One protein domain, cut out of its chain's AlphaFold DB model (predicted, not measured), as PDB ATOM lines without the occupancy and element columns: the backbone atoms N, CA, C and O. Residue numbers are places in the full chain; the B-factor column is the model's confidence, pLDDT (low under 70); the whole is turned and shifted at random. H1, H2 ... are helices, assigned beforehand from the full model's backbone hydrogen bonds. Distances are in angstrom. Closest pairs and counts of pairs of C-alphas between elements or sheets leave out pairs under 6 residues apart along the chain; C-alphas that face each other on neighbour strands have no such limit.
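What this domain is: This is residues 196 to 251 of the 270 residues of the protein "receptor-like protein 9DC3" of Coffea arabica (UniProt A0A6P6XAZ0). Two long helices, H1 and then H2, form a wide, open L, joined at its corner by residues 220 to 223, with nothing packed between the two arms. The printed part has 56 residues, 52 of them in these two helices, and no named strand; the class is all helix. The whole is extended, with a radius of gyration of the C-alphas of 20.3 A, and flat, spanning 58 by 34 by 9 A.

Where its parts are: H1, residues 196 to 219, begins with C-alpha 196 at (2.129, -42.991, -52.573) and is 33.9 A long from first to last C-alpha. H2, residues 224 to 251, is the longest helix at 40.9 A and ends with C-alpha 251 at (-16.270, -70.327, -7.614).

How they stand to each other: A tight link of 4 residues joins H1 to H2, yet the two helices are apart, with no C-alpha of the one within 8 A of the other. Every O i to N i+4 pair is within hydrogen-bond range in H1, and 23 of 24 are in H2.

The domain as a whole: The C-alphas of Arg 197 and Glu 250, the two farthest apart, are 58.8 A apart. The printed part has no cut. Its mean pLDDT is 73.1, with residues 196 to 197, 218 to 226 and 242 to 251 under 70.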
ATOM      1  N   TRP A 196       0.801 -43.359 -53.084       69.62
ATOM      2  CA  TRP A 196       2.129 -42.991 -52.573       69.62
ATOM      3  C   TRP A 196       2.303 -41.474 -52.426       69.62
ATOM      4  O   TRP A 196       2.962 -41.019 -51.492       69.62
ATOM      5  N   ARG A 197       1.670 -40.670 -53.292       67.38
ATOM      6  CA  ARG A 197       1.699 -39.201 -53.198       67.38
ATOM      7  C   ARG A 197       0.973 -38.700 -51.954       67.38
ATOM      8  O   ARG A 197       1.508 -37.846 -51.251       67.38
ATOM      9  N   ALA A 198      -0.197 -39.261 -51.648       72.19
ATOM     10  CA  ALA A 198      -0.928 -38.964 -50.419       72.19
ATOM     11  C   ALA A 198      -0.150 -39.409 -49.167       72.19
ATOM     12  O   ALA A 198      -0.101 -38.663 -48.191       72.19
ATOM     13  N   VAL A 199       0.522 -40.568 -49.210       75.06
ATOM     14  CA  VAL A 199       1.386 -41.054 -48.117       75.06
ATOM     15  C   VAL A 199       2.583 -40.124 -47.881       75.06
ATOM     16  O   VAL A 199       2.837 -39.746 -46.739       75.06
ATOM     17  N   VAL A 200       3.287 -39.695 -48.935       81.44
ATOM     18  CA  VAL A 200       4.427 -38.761 -48.819       81.44
ATOM     19  C   VAL A 200       3.976 -37.389 -48.304       81.44
ATOM     20  O   VAL A 200       4.614 -36.832 -47.408       81.44
ATOM     21  N   LEU A 201       2.855 -36.861 -48.808       80.94
ATOM     22  CA  LEU A 201       2.297 -35.587 -48.345       80.94
ATOM     23  C   LEU A 201       1.846 -35.669 -46.874       80.94
ATOM     24  O   LEU A 201       2.131 -34.761 -46.090       80.94
ATOM     25  N   GLY A 202       1.203 -36.779 -46.496       85.94
ATOM     26  CA  GLY A 202       0.770 -37.077 -45.132       85.94
ATOM     27  C   GLY A 202       1.932 -37.226 -44.149       85.94
ATOM     28  O   GLY A 202       1.858 -36.715 -43.034       85.94
ATOM     29  N   TYR A 203       3.037 -37.852 -44.565       87.75
ATOM     30  CA  TYR A 203       4.248 -37.938 -43.747       87.75
ATOM     31  C   TYR A 203       4.868 -36.552 -43.518       87.75
ATOM     32  O   TYR A 203       5.234 -36.218 -42.392       87.75
ATOM     33  N   GLY A 204       4.919 -35.713 -44.560       85.19
ATOM     34  CA  GLY A 204       5.423 -34.342 -44.469       85.19
ATOM     35  C   GLY A 204       4.636 -33.470 -43.485       85.19
ATOM     36  O   GLY A 204       5.223 -32.891 -42.570       85.19
ATOM     37  N   CYS A 205       3.307 -33.391 -43.625       86.50
ATOM     38  CA  CYS A 205       2.493 -32.577 -42.715       86.50
ATOM     39  C   CYS A 205       2.377 -33.198 -41.310       86.50
ATOM     40  O   CYS A 205       2.444 -32.474 -40.314       86.50
ATOM     41  N   GLY A 206       2.278 -34.528 -41.217       89.75
ATOM     42  CA  GLY A 206       2.185 -35.260 -39.956       89.75
ATOM     43  C   GLY A 206       3.437 -35.124 -39.091       89.75
ATOM     44  O   GLY A 206       3.318 -34.923 -37.884       89.75
ATOM     45  N   LEU A 207       4.634 -35.152 -39.688       89.81
ATOM     46  CA  LEU A 207       5.892 -34.982 -38.955       89.81
ATOM     47  C   LEU A 207       6.054 -33.550 -38.422       89.81
ATOM     48  O   LEU A 207       6.452 -33.373 -37.272       89.81
ATOM     49  N   VAL A 208       5.682 -32.528 -39.202       89.50
ATOM     50  CA  VAL A 208       5.725 -31.122 -38.750       89.50
ATOM     51  C   VAL A 208       4.737 -30.875 -37.606       89.50
ATOM     52  O   VAL A 208       5.120 -30.312 -36.579       89.50
ATOM     53  N   LEU A 209       3.489 -31.335 -37.736       88.00
ATOM     54  CA  LEU A 209       2.481 -31.203 -36.676       88.00
ATOM     55  C   LEU A 209       2.839 -32.040 -35.439       88.00
ATOM     56  O   LEU A 209       2.667 -31.569 -34.316       88.00
ATOM     57  N   GLY A 210       3.388 -33.242 -35.625       89.00
ATOM     58  CA  GLY A 210       3.848 -34.114 -34.545       89.00
ATOM     59  C   GLY A 210       5.005 -33.511 -33.749       89.00
ATOM     60  O   GLY A 210       4.965 -33.520 -32.520       89.00
ATOM     61  N   LEU A 211       5.998 -32.916 -34.418       90.00
ATOM     62  CA  LEU A 211       7.092 -32.207 -33.745       90.00
ATOM     63  C   LEU A 211       6.612 -30.920 -33.060       90.00
ATOM     64  O   LEU A 211       7.038 -30.645 -31.939       90.00
ATOM     65  N   ALA A 212       5.701 -30.156 -33.670       86.19
ATOM     66  CA  ALA A 212       5.115 -28.967 -33.045       86.19
ATOM     67  C   ALA A 212       4.316 -29.319 -31.775       86.19
ATOM     68  O   ALA A 212       4.557 -28.749 -30.714       86.19
ATOM     69  N   MET A 213       3.424 -30.311 -31.843       81.88
ATOM     70  CA  MET A 213       2.646 -30.775 -30.688       81.88
ATOM     71  C   MET A 213       3.527 -31.445 -29.623       81.88
ATOM     72  O   MET A 213       3.335 -31.206 -28.432       81.88
ATOM     73  N   GLY A 214       4.518 -32.241 -30.032       83.25
ATOM     74  CA  GLY A 214       5.463 -32.901 -29.128       83.25
ATOM     75  C   GLY A 214       6.361 -31.913 -28.383       83.25
ATOM     76  O   GLY A 214       6.531 -32.034 -27.172       83.25
ATOM     77  N   SER A 215       6.878 -30.891 -29.073       79.75
ATOM     78  CA  SER A 215       7.658 -29.814 -28.444       79.75
ATOM     79  C   SER A 215       6.806 -28.947 -27.514       79.75
ATOM     80  O   SER A 215       7.255 -28.659 -26.410       79.75
ATOM     81  N   LEU A 216       5.556 -28.627 -27.870       78.94
ATOM     82  CA  LEU A 216       4.584 -28.013 -26.950       78.94
ATOM     83  C   LEU A 216       4.338 -28.875 -25.699       78.94
ATOM     84  O   LEU A 216       4.290 -28.347 -24.587       78.94
ATOM     85  N   MET A 217       4.226 -30.197 -25.852       75.12
ATOM     86  CA  MET A 217       4.036 -31.125 -24.730       75.12
ATOM     87  C   MET A 217       5.279 -31.235 -23.830       75.12
ATOM     88  O   MET A 217       5.138 -31.452 -22.629       75.12
ATOM     89  N   PHE A 218       6.483 -31.054 -24.383       66.50
ATOM     90  CA  PHE A 218       7.740 -31.061 -23.625       66.50
ATOM     91  C   PHE A 218       8.011 -29.717 -22.928       66.50
ATOM     92  O   PHE A 218       8.343 -29.692 -21.747       66.50
ATOM     93  N   LEU A 219       7.800 -28.594 -23.626       66.94
ATOM     94  CA  LEU A 219       7.998 -27.229 -23.112       66.94
ATOM     95  C   LEU A 219       6.987 -26.829 -22.029       66.94
ATOM     96  O   LEU A 219       7.232 -25.891 -21.277       66.94
ATOM     97  N   THR A 220       5.851 -27.523 -21.935       67.94
ATOM     98  CA  THR A 220       4.871 -27.322 -20.853       67.94
ATOM     99  C   THR A 220       5.189 -28.120 -19.579       67.94
ATOM    100  O   THR A 220       4.442 -28.012 -18.607       67.94
ATOM    101  N   GLU A 221       6.292 -28.887 -19.577       64.50
ATOM    102  CA  GLU A 221       6.962 -29.656 -18.503       64.50
ATOM    103  C   GLU A 221       6.132 -30.617 -17.623       64.50
ATOM    104  O   GLU A 221       6.702 -31.544 -17.047       64.50
ATOM    105  N   LYS A 222       4.807 -30.468 -17.508       62.62
ATOM    106  CA  LYS A 222       3.908 -31.392 -16.795       62.62
ATOM    107  C   LYS A 222       2.538 -31.473 -17.481       62.62
ATOM    108  O   LYS A 222       1.630 -30.729 -17.096       62.62
ATOM    109  N   PRO A 223       2.314 -32.421 -18.413       64.56
ATOM    110  CA  PRO A 223       0.973 -32.755 -18.885       64.56
ATOM    111  C   PRO A 223       0.194 -33.451 -17.754       64.56
ATOM    112  O   PRO A 223       0.077 -34.673 -17.706       64.56
ATOM    113  N   ARG A 224      -0.344 -32.660 -16.811       61.19
ATOM    114  CA  ARG A 224      -1.100 -33.149 -15.639       61.19
ATOM    115  C   ARG A 224      -2.248 -34.082 -16.039       61.19
ATOM    116  O   ARG A 224      -2.500 -35.060 -15.349       61.19
ATOM    117  N   TRP A 225      -2.876 -33.806 -17.183       68.19
ATOM    118  CA  TRP A 225      -3.923 -34.637 -17.780       68.19
ATOM    119  C   TRP A 225      -3.424 -36.042 -18.164       68.19
ATOM    120  O   TRP A 225      -4.126 -37.020 -17.935       68.19
ATOM    121  N   PHE A 226      -2.199 -36.167 -18.688       63.78
ATOM    122  CA  PHE A 226      -1.616 -37.455 -19.071       63.78
ATOM    123  C   PHE A 226      -1.280 -38.299 -17.838       63.78
ATOM    124  O   PHE A 226      -1.607 -39.481 -17.801       63.78
ATOM    125  N   ILE A 227      -0.701 -37.681 -16.800       70.88
ATOM    126  CA  ILE A 227      -0.410 -38.363 -15.528       70.88
ATOM    127  C   ILE A 227      -1.708 -38.891 -14.902       70.88
ATOM    128  O   ILE A 227      -1.778 -40.070 -14.573       70.88
ATOM    129  N   GLN A 228      -2.764 -38.071 -14.846       70.56
ATOM    130  CA  GLN A 228      -4.073 -38.500 -14.339       70.56
ATOM    131  C   GLN A 228      -4.682 -39.652 -15.152       70.56
ATOM    132  O   GLN A 228      -5.219 -40.587 -14.565       70.56
ATOM    133  N   ILE A 229      -4.579 -39.638 -16.487       74.44
ATOM    134  CA  ILE A 229      -5.060 -40.753 -17.319       74.44
ATOM    135  C   ILE A 229      -4.265 -42.036 -17.038       74.44
ATOM    136  O   ILE A 229      -4.865 -43.099 -16.888       74.44
ATOM    137  N   VAL A 230      -2.937 -41.956 -16.919       77.50
ATOM    138  CA  VAL A 230      -2.091 -43.120 -16.603       77.50
ATOM    139  C   VAL A 230      -2.411 -43.678 -15.211       77.50
ATOM    140  O   VAL A 230      -2.559 -44.892 -15.072       77.50
ATOM    141  N   GLU A 231      -2.594 -42.823 -14.204       78.69
ATOM    142  CA  GLU A 231      -3.013 -43.224 -12.854       78.69
ATOM    143  C   GLU A 231      -4.400 -43.891 -12.855       78.69
ATOM    144  O   GLU A 231      -4.580 -44.942 -12.233       78.69
ATOM    145  N   VAL A 232      -5.371 -43.343 -13.597       77.69
ATOM    146  CA  VAL A 232      -6.716 -43.930 -13.742       77.69
ATOM    147  C   VAL A 232      -6.656 -45.301 -14.420       77.69
ATOM    148  O   VAL A 232      -7.271 -46.242 -13.920       77.69
ATOM    149  N   ILE A 233      -5.880 -45.458 -15.498       76.38
ATOM    150  CA  ILE A 233      -5.718 -46.740 -16.204       76.38
ATOM    151  C   ILE A 233      -5.048 -47.789 -15.303       76.38
ATOM    152  O   ILE A 233      -5.520 -48.926 -15.222       76.38
ATOM    153  N   GLN A 234      -3.988 -47.421 -14.575       75.75
ATOM    154  CA  GLN A 234      -3.336 -48.322 -13.615       75.75
ATOM    155  C   GLN A 234      -4.280 -48.722 -12.472       75.75
ATOM    156  O   GLN A 234      -4.296 -49.884 -12.058       75.75
ATOM    157  N   THR A 235      -5.097 -47.787 -11.984       74.81
ATOM    158  CA  THR A 235      -6.075 -48.047 -10.919       74.81
ATOM    159  C   THR A 235      -7.201 -48.961 -11.402       74.81
ATOM    160  O   THR A 235      -7.557 -49.896 -10.687       74.81
ATOM    161  N   ALA A 236      -7.711 -48.750 -12.620       76.31
ATOM    162  CA  ALA A 236      -8.724 -49.603 -13.240       76.31
ATOM    163  C   ALA A 236      -8.224 -51.047 -13.397       76.31
ATOM    164  O   ALA A 236      -8.879 -51.972 -12.915       76.31
ATOM    165  N   LYS A 237      -7.013 -51.239 -13.939       78.62
ATOM    166  CA  LYS A 237      -6.397 -52.569 -14.068       78.62
ATOM    167  C   LYS A 237      -6.249 -53.279 -12.712       78.62
ATOM    168  O   LYS A 237      -6.580 -54.451 -12.579       78.62
ATOM    169  N   LYS A 238      -5.843 -52.548 -11.668       78.88
ATOM    170  CA  LYS A 238      -5.709 -53.073 -10.293       78.88
ATOM    171  C   LYS A 238      -7.054 -53.332  -9.588       78.88
ATOM    172  O   LYS A 238      -7.091 -53.945  -8.517       78.88
ATOM    173  N   ILE A 239      -8.165 -52.826 -10.121       72.31
ATOM    174  CA  ILE A 239      -9.522 -53.192  -9.688       72.31
ATOM    175  C   ILE A 239      -9.960 -54.464 -10.422       72.31
ATOM    176  O   ILE A 239     -10.424 -55.393  -9.773       72.31
ATOM    177  N   GLU A 240      -9.724 -54.546 -11.730       73.06
ATOM    178  CA  GLU A 240     -10.028 -55.720 -12.555       73.06
ATOM    179  C   GLU A 240      -9.309 -56.988 -12.057       73.06
ATOM    180  O   GLU A 240      -9.962 -57.996 -11.795       73.06
ATOM    181  N   GLU A 241      -8.001 -56.910 -11.786       74.62
ATOM    182  CA  GLU A 241      -7.203 -58.012 -11.217       74.62
ATOM    183  C   GLU A 241      -7.729 -58.475  -9.840       74.62
ATOM    184  O   GLU A 241      -7.758 -59.673  -9.544       74.62
ATOM    185  N   ARG A 242      -8.204 -57.546  -8.994       66.38
ATOM    186  CA  ARG A 242      -8.798 -57.882  -7.685       66.38
ATOM    187  C   ARG A 242     -10.167 -58.536  -7.824       66.38
ATOM    188  O   ARG A 242     -10.415 -59.526  -7.142       66.38
ATOM    189  N   ASN A 243     -11.015 -58.026  -8.712       60.44
ATOM    190  CA  ASN A 243     -12.336 -58.595  -8.968       60.44
ATOM    191  C   ASN A 243     -12.212 -60.024  -9.526       60.44
ATOM    192  O   ASN A 243     -12.913 -60.929  -9.077       60.44
ATOM    193  N   MET A 244     -11.264 -60.252 -10.441       57.88
ATOM    194  CA  MET A 244     -10.972 -61.577 -10.995       57.88
ATOM    195  C   MET A 244     -10.513 -62.563  -9.907       57.88
ATOM    196  O   MET A 244     -11.011 -63.685  -9.847       57.88
ATOM    197  N   SER A 245      -9.670 -62.101  -8.976       59.78
ATOM    198  CA  SER A 245      -9.234 -62.883  -7.809       59.78
ATOM    199  C   SER A 245     -10.395 -63.262  -6.873       59.78
ATOM    200  O   SER A 245     -10.415 -64.365  -6.329       59.78
ATOM    201  N   THR A 246     -11.377 -62.373  -6.673       57.75
ATOM    202  CA  THR A 246     -12.571 -62.690  -5.868       57.75
ATOM    203  C   THR A 246     -13.508 -63.678  -6.561       57.75
ATOM    204  O   THR A 246     -14.024 -64.563  -5.885       57.75
ATOM    205  N   TYR A 247     -13.669 -63.603  -7.888       51.62
ATOM    206  CA  TYR A 247     -14.491 -64.566  -8.634       51.62
ATOM    207  C   TYR A 247     -13.893 -65.982  -8.646       51.62
ATOM    208  O   TYR A 247     -14.641 -66.955  -8.559       51.62
ATOM    209  N   GLU A 248     -12.563 -66.129  -8.706       55.06
ATOM    210  CA  GLU A 248     -11.927 -67.451  -8.573       55.06
ATOM    211  C   GLU A 248     -12.120 -68.051  -7.173       55.06
ATOM    212  O   GLU A 248     -12.401 -69.245  -7.057       55.06
ATOM    213  N   LEU A 249     -12.039 -67.234  -6.115       54.56
ATOM    214  CA  LEU A 249     -12.297 -67.683  -4.743       54.56
ATOM    215  C   LEU A 249     -13.756 -68.115  -4.543       54.56
ATOM    216  O   LEU A 249     -13.992 -69.194  -4.000       54.56
ATOM    217  N   GLU A 250     -14.716 -67.320  -5.018       56.22
ATOM    218  CA  GLU A 250     -16.157 -67.587  -4.900       56.22
ATOM    219  C   GLU A 250     -16.589 -68.856  -5.657       56.22
ATOM    220  O   GLU A 250     -17.435 -69.609  -5.178       56.22
ATOM    221  N   ASN A 251     -15.963 -69.145  -6.802       44.69
ATOM    222  CA  ASN A 251     -16.270 -70.327  -7.614       44.69
ATOM    223  C   ASN A 251     -15.440 -71.577  -7.221       44.69
ATOM    224  O   ASN A 251     -15.656 -72.672  -7.752       44.69
TER     225      ASN A 251